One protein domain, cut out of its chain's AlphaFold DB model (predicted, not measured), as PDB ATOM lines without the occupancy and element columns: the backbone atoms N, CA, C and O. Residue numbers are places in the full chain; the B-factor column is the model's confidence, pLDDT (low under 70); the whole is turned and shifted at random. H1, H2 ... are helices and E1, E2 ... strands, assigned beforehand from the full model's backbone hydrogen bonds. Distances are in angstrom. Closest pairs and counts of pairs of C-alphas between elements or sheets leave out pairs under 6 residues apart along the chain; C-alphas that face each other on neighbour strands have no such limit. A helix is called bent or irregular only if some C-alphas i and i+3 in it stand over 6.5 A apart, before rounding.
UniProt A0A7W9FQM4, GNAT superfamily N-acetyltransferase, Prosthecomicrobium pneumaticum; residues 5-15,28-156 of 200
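Overview. This is residues 5 to 15 and 28 to 156 of the 200 residues of the protein "GNAT superfamily N-acetyltransferase" of Prosthecomicrobium pneumaticum (UniProt A0A7W9FQM4). A twisted sheet of four strands is the middle layer, with H4 and H2 over one face and H3a, the first arm of a long bent helix, crossing the other. The second arm, H3b, folds back beside H3a and reaches the sheet with its last residues, while short H1 lies away at the side. The 140 printed residues hold four named helices and four named strands, H1 H2 E1 H3 E2 E3 E4 H4 along the chain, a mixed class; the antiparallel sheet runs E1 E2 E3 E4. The whole is compact and rounded, with a radius of gyration of the C-alphas of 14.9 A and spans of 40 by 38 by 27 A.

Along the chain. Find C-alpha 44 at (216.633, 176.326, 113.750), where E1 begins, residues 44 to 48. E2 is residues 98 to 103, E3 residues 106 to 115, 27.6 A long with a bend of 54 degrees at residue 109, and E4 residues 123 to 129, 20.5 A. H3, residues 51 to 92, was assigned as one helix by its hydrogen bonds but is bent: C-alphas 72 and 75 are 9.4 A apart. Its arms are H3a, residues 51 to 72, 31.4 A, and H3b, residues 75 to 92, 24.4 A; both are irregular, with C-alphas 68 and 71 8.1 A apart and C-alphas 84 and 87 7.3 A apart. H1 is residues 5 to 8, H2 residues 28 to 38, 15.1 A, and H4 residues 138 to 152, 21.2 A, ending at C-alpha 152 (212.453, 196.782, 124.336).

Arrangement. Look first at the meander E2 E3 E4, each strand the antiparallel neighbour of the one before; E2 and E3 form a hairpin, as do E3 and E4. N 101 and O 109 are 2.8 A apart, and N 110 and O 128 2.8 A. Edge strand E1 is antiparallel to E2, with N 45 and O 102 at 2.9 A. H4 is over E2 and E3 at a height of 7.6 A, only just slantwise to the strands at 32 degrees to E3 on the local plane; its closest C-alphas to E3 are Ala 146 and Gly 112, 4.8 A. On the same face H2 is over E1, and it touches H4 at a steep tilt of 40 degrees, opposite ways, the closest C-alphas being Val 35 and Ser 141, 5.8 A. On the opposite face H3a runs across the strands, 87 degrees to E3 on the local plane, at a height of 7.1 A; its closest C-alphas to E4 are Ala 64 and Val 129, 5.7 A. H3b touches H3a at a shallow tilt of 28 degrees, opposite ways, closest at C-alphas Phe 90 and Phe 54, 6.1 A, and only grazes the sheet with residues 89 to 92. In H4 every O i to N i+4 pair is within hydrogen-bond range; in H2 6 of 7 are, in H3a 13 of 18, in H3b 12 of 14, and H1 is too short for such a pair.

Size, cuts and confidence. The C-alphas farthest apart are those of Ser 7 and Glu 43, 40.5 A. Residues 16 to 27 are not printed, and C-alphas 15 and 28 are 23.7 A apart across that cut. Of the links printed whole, none is long. H1 is not on the sheet and is apart from H2. The mean pLDDT of the printed part is 84.2, with residues 5 to 15 and 117 to 123 under 70.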
ATOM      1  N   ALA A   5     192.573 184.852 138.421       30.17
ATOM      2  CA  ALA A   5     192.797 184.132 137.160       30.17
ATOM      3  C   ALA A   5     191.548 184.038 136.265       30.17
ATOM      4  O   ALA A   5     191.651 184.197 135.053       30.17
ATOM      5  N   ALA A   6     190.359 183.839 136.843       31.02
ATOM      6  CA  ALA A   6     189.115 183.761 136.078       31.02
ATOM      7  C   ALA A   6     188.736 185.111 135.452       31.02
ATOM      8  O   ALA A   6     188.069 185.117 134.424       31.02
ATOM      9  N   SER A   7     189.173 186.231 136.043       30.58
ATOM     10  CA  SER A   7     189.046 187.577 135.465       30.58
ATOM     11  C   SER A   7     190.080 187.798 134.355       30.58
ATOM     12  O   SER A   7     189.725 188.192 133.251       30.58
ATOM     13  N   ILE A   8     191.341 187.410 134.574       39.12
ATOM     14  CA  ILE A   8     192.426 187.550 133.584       39.12
ATOM     15  C   ILE A   8     192.113 186.831 132.263       39.12
ATOM     16  O   ILE A   8     192.346 187.386 131.191       39.12
ATOM     17  N   PHE A   9     191.530 185.631 132.323       36.94
ATOM     18  CA  PHE A   9     191.134 184.884 131.123       36.94
ATOM     19  C   PHE A   9     189.823 185.369 130.481       36.94
ATOM     20  O   PHE A   9     189.532 184.984 129.350       36.94
ATOM     21  N   ARG A  10     189.011 186.182 131.176       35.38
ATOM     22  CA  ARG A  10     187.727 186.702 130.665       35.38
ATOM     23  C   ARG A  10     187.871 188.075 129.998       35.38
ATOM     24  O   ARG A  10     187.054 188.402 129.146       35.38
ATOM     25  N   THR A  11     188.907 188.838 130.350       36.94
ATOM     26  CA  THR A  11     189.090 190.251 129.946       36.94
ATOM     27  C   THR A  11     190.083 190.443 128.790       36.94
ATOM     28  O   THR A  11     190.354 191.566 128.366       36.94
ATOM     29  N   ALA A  12     190.627 189.366 128.221       34.41
ATOM     30  CA  ALA A  12     191.458 189.453 127.025       34.41
ATOM     31  C   ALA A  12     190.580 189.604 125.765       34.41
ATOM     32  O   ALA A  12     190.282 188.605 125.114       34.41
ATOM     33  N   MET A  13     190.160 190.847 125.468       34.41
ATOM     34  CA  MET A  13     189.903 191.494 124.151       34.41
ATOM     35  C   MET A  13     188.727 192.495 124.247       34.41
ATOM     36  O   MET A  13     187.747 192.176 124.920       34.41
ATOM     37  N   PRO A  14     188.767 193.671 123.570       40.62
ATOM     38  CA  PRO A  14     189.534 193.985 122.353       40.62
ATOM     39  C   PRO A  14     190.535 195.157 122.492       40.62
ATOM     40  O   PRO A  14     190.376 196.019 123.347       40.62
ATOM     41  N   GLY A  15     191.510 195.255 121.573       34.88
ATOM     42  CA  GLY A  15     191.801 196.572 120.980       34.88
ATOM     43  C   GLY A  15     193.243 197.039 120.766       34.88
ATOM     44  O   GLY A  15     193.430 197.895 119.912       34.88
ATOM     45  N   PRO A  28     214.675 191.576 116.553       86.88
ATOM     46  CA  PRO A  28     214.345 190.309 117.202       86.88
ATOM     47  C   PRO A  28     214.797 189.081 116.405       86.88
ATOM     48  O   PRO A  28     215.146 188.060 117.001       86.88
ATOM     49  N   VAL A  29     214.796 189.158 115.070       86.56
ATOM     50  CA  VAL A  29     215.197 188.048 114.199       86.56
ATOM     51  C   VAL A  29     216.701 187.834 114.303       86.56
ATOM     52  O   VAL A  29     217.128 186.703 114.546       86.56
ATOM     53  N   HIS A  30     217.506 188.894 114.198       90.12
ATOM     54  CA  HIS A  30     218.947 188.812 114.425       90.12
ATOM     55  C   HIS A  30     219.278 188.294 115.831       90.12
ATOM     56  O   HIS A  30     220.005 187.307 115.962       90.12
ATOM     57  N   TYR A  31     218.686 188.886 116.876       93.88
ATOM     58  CA  TYR A  31     218.894 188.459 118.265       93.88
ATOM     59  C   TYR A  31     218.565 186.973 118.467       93.88
ATOM     60  O   TYR A  31     219.311 186.239 119.121       93.88
ATOM     61  N   SER A  32     217.481 186.495 117.851       95.00
ATOM     62  CA  SER A  32     217.062 185.103 117.981       95.00
ATOM     63  C   SER A  32     218.088 184.098 117.448       95.00
ATOM     64  O   SER A  32     218.201 183.007 118.006       95.00
ATOM     65  N   ARG A  33     218.890 184.458 116.433       94.75
ATOM     66  CA  ARG A  33     219.962 183.590 115.911       94.75
ATOM     67  C   ARG A  33     221.031 183.348 116.970       94.75
ATOM     68  O   ARG A  33     221.407 182.203 117.209       94.75
ATOM     69  N   THR A  34     221.459 184.407 117.655       95.75
ATOM     70  CA  THR A  34     222.426 184.318 118.757       95.75
ATOM     71  C   THR A  34     221.887 183.451 119.891       95.75
ATOM     72  O   THR A  34     222.585 182.569 120.387       95.75
ATOM     73  N   VAL A  35     220.618 183.646 120.263       96.12
ATOM     74  CA  VAL A  35     219.952 182.856 121.309       96.12
ATOM     75  C   VAL A  35     219.866 181.371 120.939       96.12
ATOM     76  O   VAL A  35     220.134 180.512 121.780       96.12
ATOM     77  N   LEU A  36     219.511 181.049 119.694       97.00
ATOM     78  CA  LEU A  36     219.430 179.666 119.221       97.00
ATOM     79  C   LEU A  36     220.796 178.976 119.253       97.00
ATOM     80  O   LEU A  36     220.899 177.868 119.780       97.00
ATOM     81  N   VAL A  37     221.851 179.642 118.774       96.38
ATOM     82  CA  VAL A  37     223.227 179.123 118.848       96.38
ATOM     83  C   VAL A  37     223.644 178.902 120.303       96.38
ATOM     84  O   VAL A  37     224.137 177.825 120.635       96.38
ATOM     85  N   TYR A  38     223.373 179.864 121.189       96.62
ATOM     86  CA  TYR A  38     223.662 179.745 122.622       96.62
ATOM     87  C   TYR A  38     222.987 178.522 123.265       96.62
ATOM     88  O   TYR A  38     223.576 177.854 124.116       96.62
ATOM     89  N   TYR A  39     221.764 178.187 122.846       96.25
ATOM     90  CA  TYR A  39     221.046 177.008 123.331       96.25
ATOM     91  C   TYR A  39     221.293 175.724 122.523       96.25
ATOM     92  O   TYR A  39     220.639 174.719 122.807       96.25
ATOM     93  N   GLY A  40     222.248 175.723 121.584       96.38
ATOM     94  CA  GLY A  40     222.652 174.539 120.822       96.38
ATOM     95  C   GLY A  40     221.673 174.138 119.716       96.38
ATOM     96  O   GLY A  40     221.495 172.948 119.471       96.38
ATOM     97  N   LEU A  41     221.019 175.117 119.084       97.19
ATOM     98  CA  LEU A  41     220.026 174.934 118.016       97.19
ATOM     99  C   LEU A  41     220.403 175.696 116.727       97.19
ATOM    100  O   LEU A  41     219.596 176.490 116.235       97.19
ATOM    101  N   PRO A  42     221.620 175.525 116.177       95.88
ATOM    102  CA  PRO A  42     222.067 176.275 115.001       95.88
ATOM    103  C   PRO A  42     221.250 175.981 113.733       95.88
ATOM    104  O   PRO A  42     221.249 176.790 112.812       95.88
ATOM    105  N   GLU A  43     220.563 174.838 113.670       96.50
ATOM    106  CA  GLU A  43     219.729 174.431 112.537       96.50
ATOM    107  C   GLU A  43     218.347 175.100 112.508       96.50
ATOM    108  O   GLU A  43     217.627 175.006 111.513       96.50
ATOM    109  N   ALA A  44     217.947 175.727 113.614       97.69
ATOM    110  CA  ALA A  44     216.633 176.326 113.750       97.69
ATOM    111  C   ALA A  44     216.628 177.795 113.314       97.69
ATOM    112  O   ALA A  44     217.637 178.499 113.362       97.69
ATOM    113  N   ARG A  45     215.442 178.294 112.963       97.69
ATOM    114  CA  ARG A  45     215.174 179.721 112.761       97.69
ATOM    115  C   ARG A  45     214.001 180.142 113.632       97.69
ATOM    116  O   ARG A  45     213.020 179.414 113.731       97.69
ATOM    117  N   ILE A  46     214.093 181.314 114.253       97.00
ATOM    118  CA  ILE A  46     212.951 181.980 114.883       97.00
ATOM    119  C   ILE A  46     212.555 183.163 114.005       97.00
ATOM    120  O   ILE A  46     213.403 183.934 113.555       97.00
ATOM    121  N   ARG A  47     211.256 183.297 113.758       95.31
ATOM    122  CA  ARG A  47     210.671 184.410 113.006       95.31
ATOM    123  C   ARG A  47     209.350 184.835 113.622       95.31
ATOM    124  O   ARG A  47     208.753 184.104 114.416       95.31
ATOM    125  N   ASN A  48     208.870 186.007 113.225       94.25
ATOM    126  CA  ASN A  48     207.509 186.410 113.532       94.25
ATOM    127  C   ASN A  48     206.499 185.414 112.964       94.25
ATOM    128  O   ASN A  48     206.668 184.867 111.868       94.25
ATOM    129  N   VAL A  49     205.437 185.208 113.735       92.94
ATOM    130  CA  VAL A  49     204.258 184.502 113.255       92.94
ATOM    131  C   VAL A  49     203.539 185.330 112.189       92.94
ATOM    132  O   VAL A  49     203.550 186.563 112.211       92.94
ATOM    133  N   THR A  50     202.873 184.640 111.278       93.12
ATOM    134  CA  THR A  50     201.982 185.206 110.273       93.12
ATOM    135  C   THR A  50     200.600 184.554 110.372       93.12
ATOM    136  O   THR A  50     200.473 183.439 110.885       93.12
ATOM    137  N   PRO A  51     199.540 185.177 109.829       92.62
ATOM    138  CA  PRO A  51     198.222 184.546 109.776       92.62
ATOM    139  C   PRO A  51     198.201 183.196 109.041       92.62
ATOM    140  O   PRO A  51     197.353 182.360 109.348       92.62
ATOM    141  N   ALA A  52     199.125 182.977 108.098       94.38
ATOM    142  CA  ALA A  52     199.238 181.730 107.344       94.38
ATOM    143  C   ALA A  52     199.736 180.554 108.202       94.38
ATOM    144  O   ALA A  52     199.426 179.410 107.891       94.38
ATOM    145  N   ASP A  53     200.431 180.823 109.313       94.31
ATOM    146  CA  ASP A  53     200.949 179.788 110.219       94.31
ATOM    147  C   ASP A  53     199.849 179.150 111.086       94.31
ATOM    148  O   ASP A  53     200.072 178.121 111.726       94.31
ATOM    149  N   PHE A  54     198.653 179.749 111.143       92.75
ATOM    150  CA  PHE A  54     197.605 179.341 112.081       92.75
ATOM    151  C   PHE A  54     197.225 177.849 112.008       92.75
ATOM    152  O   PHE A  54     197.139 177.236 113.076       92.75
ATOM    153  N   PRO A  55     197.011 177.232 110.825       93.25
ATOM    154  CA  PRO A  55     196.666 175.813 110.759       93.25
ATOM    155  C   PRO A  55     197.731 174.919 111.407       93.25
ATOM    156  O   PRO A  55     197.402 174.062 112.228       93.25
ATOM    157  N   GLU A  56     199.009 175.160 111.108       94.50
ATOM    158  CA  GLU A  56     200.113 174.373 111.662       94.50
ATOM    159  C   GLU A  56     200.319 174.651 113.157       94.50
ATOM    160  O   GLU A  56     200.558 173.725 113.932       94.50
ATOM    161  N   LEU A  57     200.131 175.896 113.601       91.62
ATOM    162  CA  LEU A  57     200.175 176.260 115.018       91.62
ATOM    163  C   LEU A  57     199.066 175.608 115.840       91.62
ATOM    164  O   LEU A  57     199.321 175.142 116.951       91.62
ATOM    165  N   ALA A  58     197.848 175.532 115.303       90.50
ATOM    166  CA  ALA A  58     196.751 174.822 115.949       90.50
ATOM    167  C   ALA A  58     197.099 173.334 116.131       90.50
ATOM    168  O   ALA A  58     196.912 172.773 117.215       90.50
ATOM    169  N   THR A  59     197.684 172.706 115.105       92.38
ATOM    170  CA  THR A  59     198.180 171.325 115.189       92.38
ATOM    171  C   THR A  59     199.319 171.185 116.201       92.38
ATOM    172  O   THR A  59     199.300 170.262 117.019       92.38
ATOM    173  N   LEU A  60     200.291 172.098 116.194       93.06
ATOM    174  CA  LEU A  60     201.406 172.123 117.140       93.06
ATOM    175  C   LEU A  60     200.913 172.218 118.587       93.06
ATOM    176  O   LEU A  60     201.373 171.454 119.433       93.06
ATOM    177  N   GLN A  61     199.959 173.107 118.867       90.25
ATOM    178  CA  GLN A  61     199.380 173.301 120.196       90.25
ATOM    179  C   GLN A  61     198.734 172.013 120.722       90.25
ATOM    180  O   GLN A  61     199.017 171.589 121.844       90.25
ATOM    181  N   VAL A  62     197.913 171.353 119.901       90.44
ATOM    182  CA  VAL A  62     197.284 170.070 120.256       90.44
ATOM    183  C   VAL A  62     198.347 169.004 120.518       90.44
ATOM    184  O   VAL A  62     198.306 168.330 121.549       90.44
ATOM    185  N   ARG A  63     199.329 168.869 119.619       91.69
ATOM    186  CA  ARG A  63     200.412 167.883 119.751       91.69
ATOM    187  C   ARG A  63     201.243 168.119 121.009       91.69
ATOM    188  O   ARG A  63     201.518 167.163 121.726       91.69
ATOM    189  N   ALA A  64     201.608 169.366 121.297       90.69
ATOM    190  CA  ALA A  64     202.384 169.736 122.475       90.69
ATOM    191  C   ALA A  64     201.651 169.369 123.775       90.69
ATOM    192  O   ALA A  64     202.248 168.745 124.651       90.69
ATOM    193  N   LEU A  65     200.355 169.686 123.873       87.69
ATOM    194  CA  LEU A  65     199.534 169.362 125.046       87.69
ATOM    195  C   LEU A  65     199.344 167.851 125.221       87.69
ATOM    196  O   LEU A  65     199.468 167.337 126.332       87.69
ATOM    197  N   LEU A  66     199.091 167.122 124.130       87.19
ATOM    198  CA  LEU A  66     198.962 165.664 124.170       87.19
ATOM    199  C   LEU A  66     200.287 164.964 124.508       87.19
ATOM    200  O   LEU A  66     200.268 163.932 125.167       87.19
ATOM    201  N   GLY A  67     201.425 165.496 124.064       84.31
ATOM    202  CA  GLY A  67     202.732 164.902 124.343       84.31
ATOM    203  C   GLY A  67     203.260 165.204 125.745       84.31
ATOM    204  O   GLY A  67     203.853 164.331 126.365       84.31
ATOM    205  N   ALA A  68     203.052 166.424 126.251       77.06
ATOM    206  CA  ALA A  68     203.560 166.833 127.564       77.06
ATOM    207  C   ALA A  68     202.642 166.430 128.722       77.06
ATOM    208  O   ALA A  68     203.119 166.123 129.810       77.06
ATOM    209  N   SER A  69     201.325 166.480 128.508       75.75
ATOM    210  CA  SER A  69     200.376 166.594 129.618       75.75
ATOM    211  C   SER A  69     199.183 165.647 129.505       75.75
ATOM    212  O   SER A  69     198.222 165.778 130.258       75.75
ATOM    213  N   ARG A  70     199.200 164.673 128.584       75.94
ATOM    214  CA  ARG A  70     198.083 163.723 128.435       75.94
ATOM    215  C   ARG A  70     197.864 162.870 129.677       75.94
ATOM    216  O   ARG A  70     196.713 162.668 130.051       75.94
ATOM    217  N   GLU A  71     198.935 162.396 130.304       74.31
ATOM    218  CA  GLU A  71     198.850 161.570 131.516       74.31
ATOM    219  C   GLU A  71     198.372 162.372 132.732       74.31
ATOM    220  O   GLU A  71     197.704 161.826 133.603       74.31
ATOM    221  N   THR A  72     198.667 163.675 132.776       79.69
ATOM    222  CA  THR A  72     198.375 164.537 133.930       79.69
ATOM    223  C   THR A  72     197.057 165.299 133.810       79.69
ATOM    224  O   THR A  72     196.372 165.477 134.810       79.69
ATOM    225  N   LEU A  73     196.683 165.755 132.611       80.69
ATOM    226  CA  LEU A  73     195.475 166.558 132.377       80.69
ATOM    227  C   LEU A  73     194.300 165.734 131.842       80.69
ATOM    228  O   LEU A  73     193.148 166.127 132.023       80.69
ATOM    229  N   GLY A  74     194.567 164.612 131.170       85.62
ATOM    230  CA  GLY A  74     193.550 163.828 130.473       85.62
ATOM    231  C   GLY A  74     193.073 164.465 129.157       85.62
ATOM    232  O   GLY A  74     193.168 165.672 128.920       85.62
ATOM    233  N   ALA A  75     192.536 163.632 128.261       86.31
ATOM    234  CA  ALA A  75     192.162 164.049 126.905       86.31
ATOM    235  C   ALA A  75     191.009 165.074 126.867       86.31
ATOM    236  O   ALA A  75     191.017 165.973 126.026       86.31
ATOM    237  N   LEU A  76     190.036 164.963 127.782       87.81
ATOM    238  CA  LEU A  76     188.891 165.879 127.849       87.81
ATOM    239  C   LEU A  76     189.327 167.305 128.216       87.81
ATOM    240  O   LEU A  76     188.930 168.256 127.544       87.81
ATOM    241  N   THR A  77     190.190 167.449 129.222       89.12
ATOM    242  CA  THR A  77     190.751 168.739 129.648       89.12
ATOM    243  C   THR A  77     191.545 169.391 128.523       89.12
ATOM    244  O   THR A  77     191.347 170.569 128.240       89.12
ATOM    245  N   ILE A  78     192.385 168.619 127.821       87.81
ATOM    246  CA  ILE A  78     193.154 169.118 126.671       87.81
ATOM    247  C   ILE A  78     192.219 169.604 125.561       87.81
ATOM    248  O   ILE A  78     192.397 170.712 125.059       87.81
ATOM    249  N   LYS A  79     191.195 168.817 125.209       89.31
ATOM    250  CA  LYS A  79     190.194 169.215 124.212       89.31
ATOM    251  C   LYS A  79     189.538 170.546 124.590       89.31
ATOM    252  O   LYS A  79     189.520 171.466 123.776       89.31
ATOM    253  N   ARG A  80     189.050 170.670 125.827       89.31
ATOM    254  CA  ARG A  80     188.372 171.883 126.319       89.31
ATOM    255  C   ARG A  80     189.302 173.091 126.368       89.31
ATOM    256  O   ARG A  80     188.896 174.190 125.996       89.31
ATOM    257  N   TYR A  81     190.554 172.884 126.766       86.69
ATOM    258  CA  TYR A  81     191.579 173.922 126.742       86.69
ATOM    259  C   TYR A  81     191.790 174.448 125.317       86.69
ATOM    260  O   TYR A  81     191.738 175.654 125.088       86.69
ATOM    261  N   VAL A  82     191.966 173.550 124.344       86.50
ATOM    262  CA  VAL A  82     192.159 173.931 122.938       86.50
ATOM    263  C   VAL A  82     190.933 174.664 122.396       86.50
ATOM    264  O   VAL A  82     191.084 175.758 121.863       86.50
ATOM    265  N   GLU A  83     189.724 174.131 122.581       86.44
ATOM    266  CA  GLU A  83     188.477 174.770 122.123       86.44
ATOM    267  C   GLU A  83     188.317 176.195 122.671       86.44
ATOM    268  O   GLU A  83     187.907 177.105 121.947       86.44
ATOM    269  N   ARG A  84     188.678 176.403 123.942       82.69
ATOM    270  CA  ARG A  84     188.583 177.703 124.606       82.69
ATOM    271  C   ARG A  84     189.593 178.717 124.066       82.69
ATOM    272  O   ARG A  84     189.235 179.879 123.878       82.69
ATOM    273  N   TYR A  85     190.835 178.298 123.827       81.38
ATOM    274  CA  TYR A  85     191.943 179.212 123.525       81.38
ATOM    275  C   TYR A  85     192.324 179.288 122.040       81.38
ATOM    276  O   TYR A  85     193.123 180.143 121.666       81.38
ATOM    277  N   LEU A  86     191.714 178.494 121.155       79.19
ATOM    278  CA  LEU A  86     192.043 178.505 119.723       79.19
ATOM    279  C   LEU A  86     191.843 179.884 119.065       79.19
ATOM    280  O   LEU A  86     192.660 180.322 118.256       79.19
ATOM    281  N   ARG A  87     190.781 180.609 119.448       78.75
ATOM    282  CA  ARG A  87     190.537 181.987 118.972       78.75
ATOM    283  C   ARG A  87     191.639 182.952 119.410       78.75
ATOM    284  O   ARG A  87     191.996 183.855 118.656       78.75
ATOM    285  N   GLN A  88     192.189 182.750 120.607       78.81
ATOM    286  CA  GLN A  88     193.317 183.530 121.104       78.81
ATOM    287  C   GLN A  88     194.579 183.223 120.294       78.81
ATOM    288  O   GLN A  88     195.254 184.156 119.871       78.81
ATOM    289  N   THR A  89     194.854 181.949 119.995       78.88
ATOM    290  CA  THR A  89     195.973 181.549 119.125       78.88
ATOM    291  C   THR A  89     195.895 182.241 117.761       78.88
ATOM    292  O   THR A  89     196.889 182.796 117.298       78.88
ATOM    293  N   PHE A  90     194.709 182.313 117.150       82.19
ATOM    294  CA  PHE A  90     194.520 183.045 115.892       82.19
ATOM    295  C   PHE A  90     194.801 184.551 116.022       82.19
ATOM    296  O   PHE A  90     195.438 185.143 115.153       82.19
ATOM    297  N   ALA A  91     194.362 185.184 117.115       82.31
ATOM    298  CA  ALA A  91     194.636 186.599 117.359       82.31
ATOM    299  C   ALA A  91     196.138 186.878 117.547       82.31
ATOM    300  O   ALA A  91     196.638 187.883 117.039       82.31
ATOM    301  N   LEU A  92     196.862 185.974 118.217       81.69
ATOM    302  CA  LEU A  92     198.315 186.059 118.404       81.69
ATOM    303  C   LEU A  92     199.081 185.948 117.080       81.69
ATOM    304  O   LEU A  92     200.112 186.591 116.934       81.69
ATOM    305  N   CYS A  93     198.541 185.242 116.078       85.25
ATOM    306  CA  CYS A  93     199.142 185.141 114.738       85.25
ATOM    307  C   CYS A  93     199.224 186.482 113.980       85.25
ATOM    308  O   CYS A  93     199.801 186.553 112.897       85.25
ATOM    309  N   ARG A  94     198.621 187.549 114.518       85.56
ATOM    310  CA  ARG A  94     198.646 188.909 113.955       85.56
ATOM    311  C   ARG A  94     199.562 189.861 114.726       85.56
ATOM    312  O   ARG A  94     199.618 191.042 114.398       85.56
ATOM    313  N   GLN A  95     200.227 189.372 115.768       83.50
ATOM    314  CA  GLN A  95     200.996 190.180 116.705       83.50
ATOM    315  C   GLN A  95     202.499 190.068 116.408       83.50
ATOM    316  O   GLN A  95     203.029 188.970 116.242       83.50
ATOM    317  N   ARG A  96     203.215 191.202 116.377       86.19
ATOM    318  CA  ARG A  96     204.674 191.255 116.118       86.19
ATOM    319  C   ARG A  96     205.534 190.751 117.287       86.19
ATOM    320  O   ARG A  96     206.741 190.601 117.159       86.19
ATOM    321  N   ASN A  97     204.921 190.498 118.429       88.94
ATOM    322  CA  ASN A  97     205.529 189.977 119.651       88.94
ATOM    323  C   ASN A  97     205.237 188.484 119.871       88.94
ATOM    324  O   ASN A  97     205.475 187.956 120.960       88.94
ATOM    325  N   PHE A  98     204.742 187.797 118.838       91.50
ATOM    326  CA  PHE A  98     204.585 186.353 118.822       91.50
ATOM    327  C   PHE A  98     205.442 185.734 117.714       91.50
ATOM    328  O   PHE A  98     205.568 186.268 116.608       91.50
ATOM    329  N   PHE A  99     206.067 184.611 118.040       95.12
ATOM    330  CA  PHE A  99     207.132 184.017 117.253       95.12
ATOM    331  C   PHE A  99     206.885 182.532 117.048       95.12
ATOM    332  O   PHE A  99     206.259 181.852 117.867       95.12
ATOM    333  N   VAL A 100     207.444 182.024 115.961       96.75
ATOM    334  CA  VAL A 100     207.530 180.598 115.675       96.75
ATOM    335  C   VAL A 100     208.991 180.216 115.510       96.75
ATOM    336  O   VAL A 100     209.794 181.013 115.027       96.75
ATOM    337  N   ALA A 101     209.334 179.009 115.947       97.81
ATOM    338  CA  ALA A 101     210.607 178.375 115.662       97.81
ATOM    339  C   ALA A 101     210.381 177.261 114.641       97.81
ATOM    340  O   ALA A 101     209.461 176.451 114.801       97.81
ATOM    341  N   GLU A 102     211.237 177.199 113.633       97.81
ATOM    342  CA  GLU A 102     211.171 176.226 112.546       97.81
ATOM    343  C   GLU A 102     212.520 175.532 112.337       97.81
ATOM    344  O   GLU A 102     213.576 176.108 112.602       97.81
ATOM    345  N   ILE A 103     212.467 174.280 111.884       97.19
ATOM    346  CA  ILE A 103     213.616 173.532 111.361       97.19
ATOM    347  C   ILE A 103     213.262 173.177 109.918       97.19
ATOM    348  O   ILE A 103     212.288 172.458 109.680       97.19
ATOM    349  N   GLY A 104     214.027 173.697 108.957       94.50
ATOM    350  CA  GLY A 104     213.616 173.667 107.552       94.50
ATOM    351  C   GLY A 104     212.287 174.408 107.369       94.50
ATOM    352  O   GLY A 104     212.164 175.558 107.780       94.50
ATOM    353  N   GLU A 105     211.291 173.735 106.796       91.19
ATOM    354  CA  GLU A 105     209.948 174.291 106.552       91.19
ATOM    355  C   GLU A 105     208.918 173.923 107.632       91.19
ATOM    356  O   GLU A 105     207.740 174.232 107.496       91.19
ATOM    357  N   ARG A 106     209.333 173.238 108.704       94.94
ATOM    358  CA  ARG A 106     208.416 172.708 109.721       94.94
ATOM    359  C   ARG A 106     208.443 173.541 110.993       94.94
ATOM    360  O   ARG A 106     209.507 173.699 111.597       94.94
ATOM    361  N   LEU A 107     207.271 173.943 111.481       96.56
ATOM    362  CA  LEU A 107     207.132 174.570 112.790       96.56
ATOM    363  C   LEU A 107     207.338 173.541 113.906       96.56
ATOM    364  O   LEU A 107     206.697 172.488 113.979       96.56
ATOM    365  N   VAL A 108     208.250 173.868 114.814       97.69
ATOM    366  CA  VAL A 108     208.641 173.003 115.933       97.69
ATOM    367  C   VAL A 108     208.343 173.610 117.294       97.69
ATOM    368  O   VAL A 108     208.227 172.881 118.280       97.69
ATOM    369  N   ALA A 109     208.201 174.929 117.373       97.00
ATOM    370  CA  ALA A 109     207.772 175.607 118.582       97.00
ATOM    371  C   ALA A 109     207.130 176.957 118.254       97.00
ATOM    372  O   ALA A 109     207.318 177.510 117.175       97.00
ATOM    373  N   SER A 110     206.393 177.507 119.208       95.81
ATOM    374  CA  SER A 110     205.816 178.843 119.117       95.81
ATOM    375  C   SER A 110     205.763 179.498 120.479       95.81
ATOM    376  O   SER A 110     205.589 178.805 121.483       95.81
ATOM    377  N   GLY A 111     205.822 180.820 120.512       93.38
ATOM    378  CA  GLY A 111     205.438 181.589 121.679       93.38
ATOM    379  C   GLY A 111     205.874 183.037 121.618       93.38
ATOM    380  O   GLY A 111     206.394 183.512 120.614       93.38
ATOM    381  N   GLY A 112     205.626 183.753 122.701       92.50
ATOM    382  CA  GLY A 112     205.831 185.190 122.751       92.50
ATOM    383  C   GLY A 112     205.032 185.804 123.879       92.50
ATOM    384  O   GLY A 112     204.624 185.109 124.813       92.50
ATOM    385  N   TRP A 113     204.784 187.100 123.771       90.94
ATOM    386  CA  TRP A 113     204.019 187.848 124.756       90.94
ATOM    387  C   TRP A 113     202.893 188.626 124.085       90.94
ATOM    388  O   TRP A 113     202.909 188.869 122.884       90.94
ATOM    389  N   THR A 114     201.888 189.008 124.864       86.50
ATOM    390  CA  THR A 114     200.830 189.924 124.438       86.50
ATOM    391  C   THR A 114     200.492 190.854 125.581       86.50
ATOM    392  O   THR A 114     200.457 190.416 126.732       86.50
ATOM    393  N   ARG A 115     200.178 192.116 125.276       82.69
ATOM    394  CA  ARG A 115     199.503 192.967 126.256       82.69
ATOM    395  C   ARG A 115     198.122 192.384 126.514       82.69
ATOM    396  O   ARG A 115     197.412 192.007 125.582       82.69
ATOM    397  N   VAL A 116     197.770 192.278 127.782       71.75
ATOM    398  CA  VAL A 116     196.403 191.996 128.215       71.75
ATOM    399  C   VAL A 116     195.851 193.352 128.652       71.75
ATOM    400  O   VAL A 116     196.582 194.126 129.265       71.75
ATOM    401  N   GLY A 117     194.627 193.704 128.244       61.69
ATOM    402  CA  GLY A 117     194.011 195.000 128.578       61.69
ATOM    403  C   GLY A 117     193.892 195.252 130.091       61.69
ATOM    404  O   GLY A 117     194.402 194.486 130.903       61.69
ATOM    405  N   THR A 118     193.203 196.329 130.487       45.44
ATOM    406  CA  THR A 118     193.110 196.799 131.887       45.44
ATOM    407  C   THR A 118     192.826 195.664 132.888       45.44
ATOM    408  O   THR A 118     191.720 195.125 132.938       45.44
ATOM    409  N   GLY A 119     193.842 195.310 133.683       48.50
ATOM    410  CA  GLY A 119     193.836 194.230 134.669       48.50
ATOM    411  C   GLY A 119     195.190 194.112 135.386       48.50
ATOM    412  O   GLY A 119     196.156 194.768 135.009       48.50
ATOM    413  N   ALA A 120     195.270 193.279 136.430       47.31
ATOM    414  CA  ALA A 120     196.440 193.178 137.318       47.31
ATOM    415  C   ALA A 120     197.695 192.523 136.695       47.31
ATOM    416  O   ALA A 120     198.733 192.475 137.347       47.31
ATOM    417  N   LEU A 121     197.614 192.004 135.464       54.78
ATOM    418  CA  LEU A 121     198.742 191.398 134.750       54.78
ATOM    419  C   LEU A 121     198.866 192.046 133.365       54.78
ATOM    420  O   LEU A 121     198.052 191.748 132.491       54.78
ATOM    421  N   PRO A 122     199.859 192.924 133.146       59.12
ATOM    422  CA  PRO A 122     199.904 193.772 131.957       59.12
ATOM    423  C   PRO A 122     200.273 193.001 130.685       59.12
ATOM    424  O   PRO A 122     199.903 193.417 129.586       59.12
ATOM    425  N   CYS A 123     201.005 191.887 130.804       69.62
ATOM    426  CA  CYS A 123     201.483 191.100 129.670       69.62
ATOM    427  C   CYS A 123     201.478 189.598 129.973       69.62
ATOM    428  O   CYS A 123     202.057 189.168 130.969       69.62
ATOM    429  N   ALA A 124     200.852 188.805 129.104       76.31
ATOM    430  CA  ALA A 124     200.791 187.351 129.220       76.31
ATOM    431  C   ALA A 124     201.751 186.679 128.237       76.31
ATOM    432  O   ALA A 124     201.846 187.089 127.080       76.31
ATOM    433  N   VAL A 125     202.416 185.622 128.695       79.25
ATOM    434  CA  VAL A 125     203.360 184.820 127.916       79.25
ATOM    435  C   VAL A 125     202.828 183.395 127.745       79.25
ATOM    436  O   VAL A 125     202.313 182.803 128.695       79.25
ATOM    437  N   GLY A 126     202.973 182.826 126.545       81.06
ATOM    438  CA  GLY A 126     202.565 181.450 126.246       81.06
ATOM    439  C   GLY A 126     203.475 180.784 125.216       81.06
ATOM    440  O   GLY A 126     203.917 181.443 124.276       81.06
ATOM    441  N   PHE A 127     203.739 179.483 125.392       88.38
ATOM    442  CA  PHE A 127     204.593 178.702 124.494       88.38
ATOM    443  C   PHE A 127     204.058 177.290 124.267       88.38
ATOM    444  O   PHE A 127     203.516 176.667 125.179       88.38
ATOM    445  N   PHE A 128     204.328 176.756 123.081       92.50
ATOM    446  CA  PHE A 128     204.138 175.350 122.739       92.50
ATOM    447  C   PHE A 128     205.400 174.839 122.050       92.50
ATOM    448  O   PHE A 128     205.977 175.529 121.214       92.50
ATOM    449  N   VAL A 129     205.846 173.635 122.409       94.94
ATOM    450  CA  VAL A 129     206.998 172.969 121.788       94.94
ATOM    451  C   VAL A 129     206.550 171.585 121.350       94.94
ATOM    452  O   VAL A 129     205.932 170.861 122.138       94.94
ATOM    453  N   ALA A 130     206.862 171.224 120.106       95.25
ATOM    454  CA  ALA A 130     206.556 169.912 119.559       95.25
ATOM    455  C   ALA A 130     207.125 168.822 120.485       95.25
ATOM    456  O   ALA A 130     208.253 168.980 120.960       95.25
ATOM    457  N   PRO A 131     206.383 167.735 120.768       93.06
ATOM    458  CA  PRO A 131     206.802 166.715 121.735       93.06
ATOM    459  C   PRO A 131     208.223 166.186 121.505       93.06
ATOM    460  O   PRO A 131     209.027 166.136 122.430       93.06
ATOM    461  N   GLU A 132     208.565 165.904 120.251       94.50
ATOM    462  CA  GLU A 132     209.878 165.420 119.817       94.50
ATOM    463  C   GLU A 132     211.011 166.460 119.932       94.50
ATOM    464  O   GLU A 132     212.182 166.125 119.783       94.50
ATOM    465  N   GLN A 133     210.677 167.721 120.211       95.88
ATOM    466  CA  GLN A 133     211.613 168.843 120.351       95.88
ATOM    467  C   GLN A 133     211.696 169.376 121.788       95.88
ATOM    468  O   GLN A 133     212.426 170.333 122.077       95.88
ATOM    469  N   GLN A 134     210.961 168.772 122.723       91.94
ATOM    470  CA  GLN A 134     210.988 169.181 124.122       91.94
ATOM    471  C   GLN A 134     212.373 168.982 124.739       91.94
ATOM    472  O   GLN A 134     213.139 168.102 124.358       91.94
ATOM    473  N   LYS A 135     212.706 169.829 125.722       91.69
ATOM    474  CA  LYS A 135     213.991 169.821 126.450       91.69
ATOM    475  C   LYS A 135     215.244 170.063 125.584       91.69
ATOM    476  O   LYS A 135     216.334 170.107 126.140       91.69
ATOM    477  N   ARG A 136     215.101 170.347 124.283       95.62
ATOM    478  CA  ARG A 136     216.213 170.690 123.372       95.62
ATOM    479  C   ARG A 136     216.604 172.172 123.355       95.62
ATOM    480  O   ARG A 136     217.510 172.553 122.641       95.62
ATOM    481  N   GLY A 137     215.943 173.023 124.143       95.62
ATOM    482  CA  GLY A 137     216.274 174.453 124.235       95.62
ATOM    483  C   GLY A 137     215.293 175.406 123.549       95.62
ATOM    484  O   GLY A 137     215.346 176.597 123.840       95.62
ATOM    485  N   PHE A 138     214.330 174.912 122.761       96.75
ATOM    486  CA  PHE A 138     213.326 175.758 122.092       96.75
ATOM    487  C   PHE A 138     212.522 176.633 123.058       96.75
ATOM    488  O   PHE A 138     212.414 177.837 122.853       96.75
ATOM    489  N   GLY A 139     212.023 176.054 124.156       95.19
ATOM    490  CA  GLY A 139     211.284 176.818 125.167       95.19
ATOM    491  C   GLY A 139     212.127 177.918 125.824       95.19
ATOM    492  O   GLY A 139     211.627 179.010 126.053       95.19
ATOM    493  N   ARG A 140     213.422 177.661 126.074       95.94
ATOM    494  CA  ARG A 140     214.344 178.675 126.618       95.94
ATOM    495  C   ARG A 140     214.634 179.773 125.597       95.94
ATOM    496  O   ARG A 140     214.643 180.941 125.957       95.94
ATOM    497  N   SER A 141     214.812 179.389 124.335       97.12
ATOM    498  CA  SER A 141     215.100 180.318 123.242       97.12
ATOM    499  C   SER A 141     213.938 181.283 123.015       97.12
ATOM    500  O   SER A 141     214.125 182.495 123.028       97.12
ATOM    501  N   LEU A 142     212.715 180.755 122.896       96.75
ATOM    502  CA  LEU A 142     211.513 181.572 122.732       96.75
ATOM    503  C   LEU A 142     211.234 182.447 123.957       96.75
ATOM    504  O   LEU A 142     210.821 183.590 123.790       96.75
ATOM    505  N   LEU A 143     211.485 181.948 125.172       95.81
ATOM    506  CA  LEU A 143     211.339 182.751 126.385       95.81
ATOM    507  C   LEU A 143     212.334 183.916 126.418       95.81
ATOM    508  O   LEU A 143     211.924 185.039 126.687       95.81
ATOM    509  N   ALA A 144     213.604 183.687 126.076       95.81
ATOM    510  CA  ALA A 144     214.609 184.747 126.015       95.81
ATOM    511  C   ALA A 144     214.274 185.812 124.954       95.81
ATOM    512  O   ALA A 144     214.417 187.006 125.212       95.81
ATOM    513  N   VAL A 145     213.781 185.401 123.779       95.38
ATOM    514  CA  VAL A 145     213.304 186.333 122.740       95.38
ATOM    515  C   VAL A 145     212.074 187.107 123.224       95.38
ATOM    516  O   VAL A 145     211.997 188.323 123.040       95.38
ATOM    517  N   ALA A 146     211.125 186.443 123.888       94.06
ATOM    518  CA  ALA A 146     209.937 187.091 124.439       94.06
ATOM    519  C   ALA A 146     210.292 188.134 125.513       94.06
ATOM    520  O   ALA A 146     209.760 189.238 125.483       94.06
ATOM    521  N   GLU A 147     211.211 187.818 126.425       94.31
ATOM    522  CA  GLU A 147     211.675 188.748 127.462       94.31
ATOM    523  C   GLU A 147     212.407 189.953 126.862       94.31
ATOM    524  O   GLU A 147     212.076 191.089 127.190       94.31
ATOM    525  N   ALA A 148     213.342 189.723 125.933       93.75
ATOM    526  CA  ALA A 148     214.094 190.800 125.290       93.75
ATOM    527  C   ALA A 148     213.182 191.750 124.500       93.75
ATOM    528  O   ALA A 148     213.308 192.970 124.604       93.75
ATOM    529  N   THR A 149     212.229 191.198 123.744       92.88
ATOM    530  CA  THR A 149     211.276 191.992 122.953       92.88
ATOM    531  C   THR A 149     210.273 192.737 123.833       92.88
ATOM    532  O   THR A 149     209.887 193.856 123.504       92.88
ATOM    533  N   ALA A 150     209.867 192.162 124.967       91.31
ATOM    534  CA  ALA A 150     209.024 192.842 125.944       91.31
ATOM    535  C   ALA A 150     209.768 194.001 126.625       91.31
ATOM    536  O   ALA A 150     209.223 195.103 126.712       91.31
ATOM    537  N   HIS A 151     211.022 193.784 127.032       91.06
ATOM    538  CA  HIS A 151     211.871 194.824 127.613       91.06
ATOM    539  C   HIS A 151     212.046 196.007 126.645       91.06
ATOM    540  O   HIS A 151     211.809 197.152 127.022       91.06
ATOM    541  N   HIS A 152     212.352 195.738 125.368       90.00
ATOM    542  CA  HIS A 152     212.453 196.782 124.336       90.00
ATOM    543  C   HIS A 152     211.132 197.521 124.091       90.00
ATOM    544  O   HIS A 152     211.134 198.701 123.762       90.00
ATOM    545  N   ALA A 153     209.992 196.863 124.303       87.81
ATOM    546  CA  ALA A 153     208.675 197.488 124.227       87.81
ATOM    547  C   ALA A 153     208.251 198.199 125.533       87.81
ATOM    548  O   ALA A 153     207.054 198.449 125.726       87.81
ATOM    549  N   ALA A 154     209.202 198.489 126.432       89.44
ATOM    550  CA  ALA A 154     209.001 199.130 127.734       89.44
ATOM    551  C   ALA A 154     207.980 198.406 128.635       89.44
ATOM    552  O   ALA A 154     207.234 199.019 129.403       89.44
ATOM    553  N   VAL A 155     207.911 197.077 128.536       88.75
ATOM    554  CA  VAL A 155     207.111 196.255 129.447       88.75
ATOM    555  C   VAL A 155     207.904 196.043 130.733       88.75
ATOM    556  O   VAL A 155     208.916 195.359 130.723       88.75
ATOM    557  N   GLY A 156     207.431 196.585 131.859       87.56
ATOM    558  CA  GLY A 156     208.120 196.432 133.151       87.56
ATOM    559  C   GLY A 156     207.889 195.086 133.852       87.56
ATOM    560  O   GLY A 156     208.594 194.740 134.799       87.56
TER     561      GLY A 156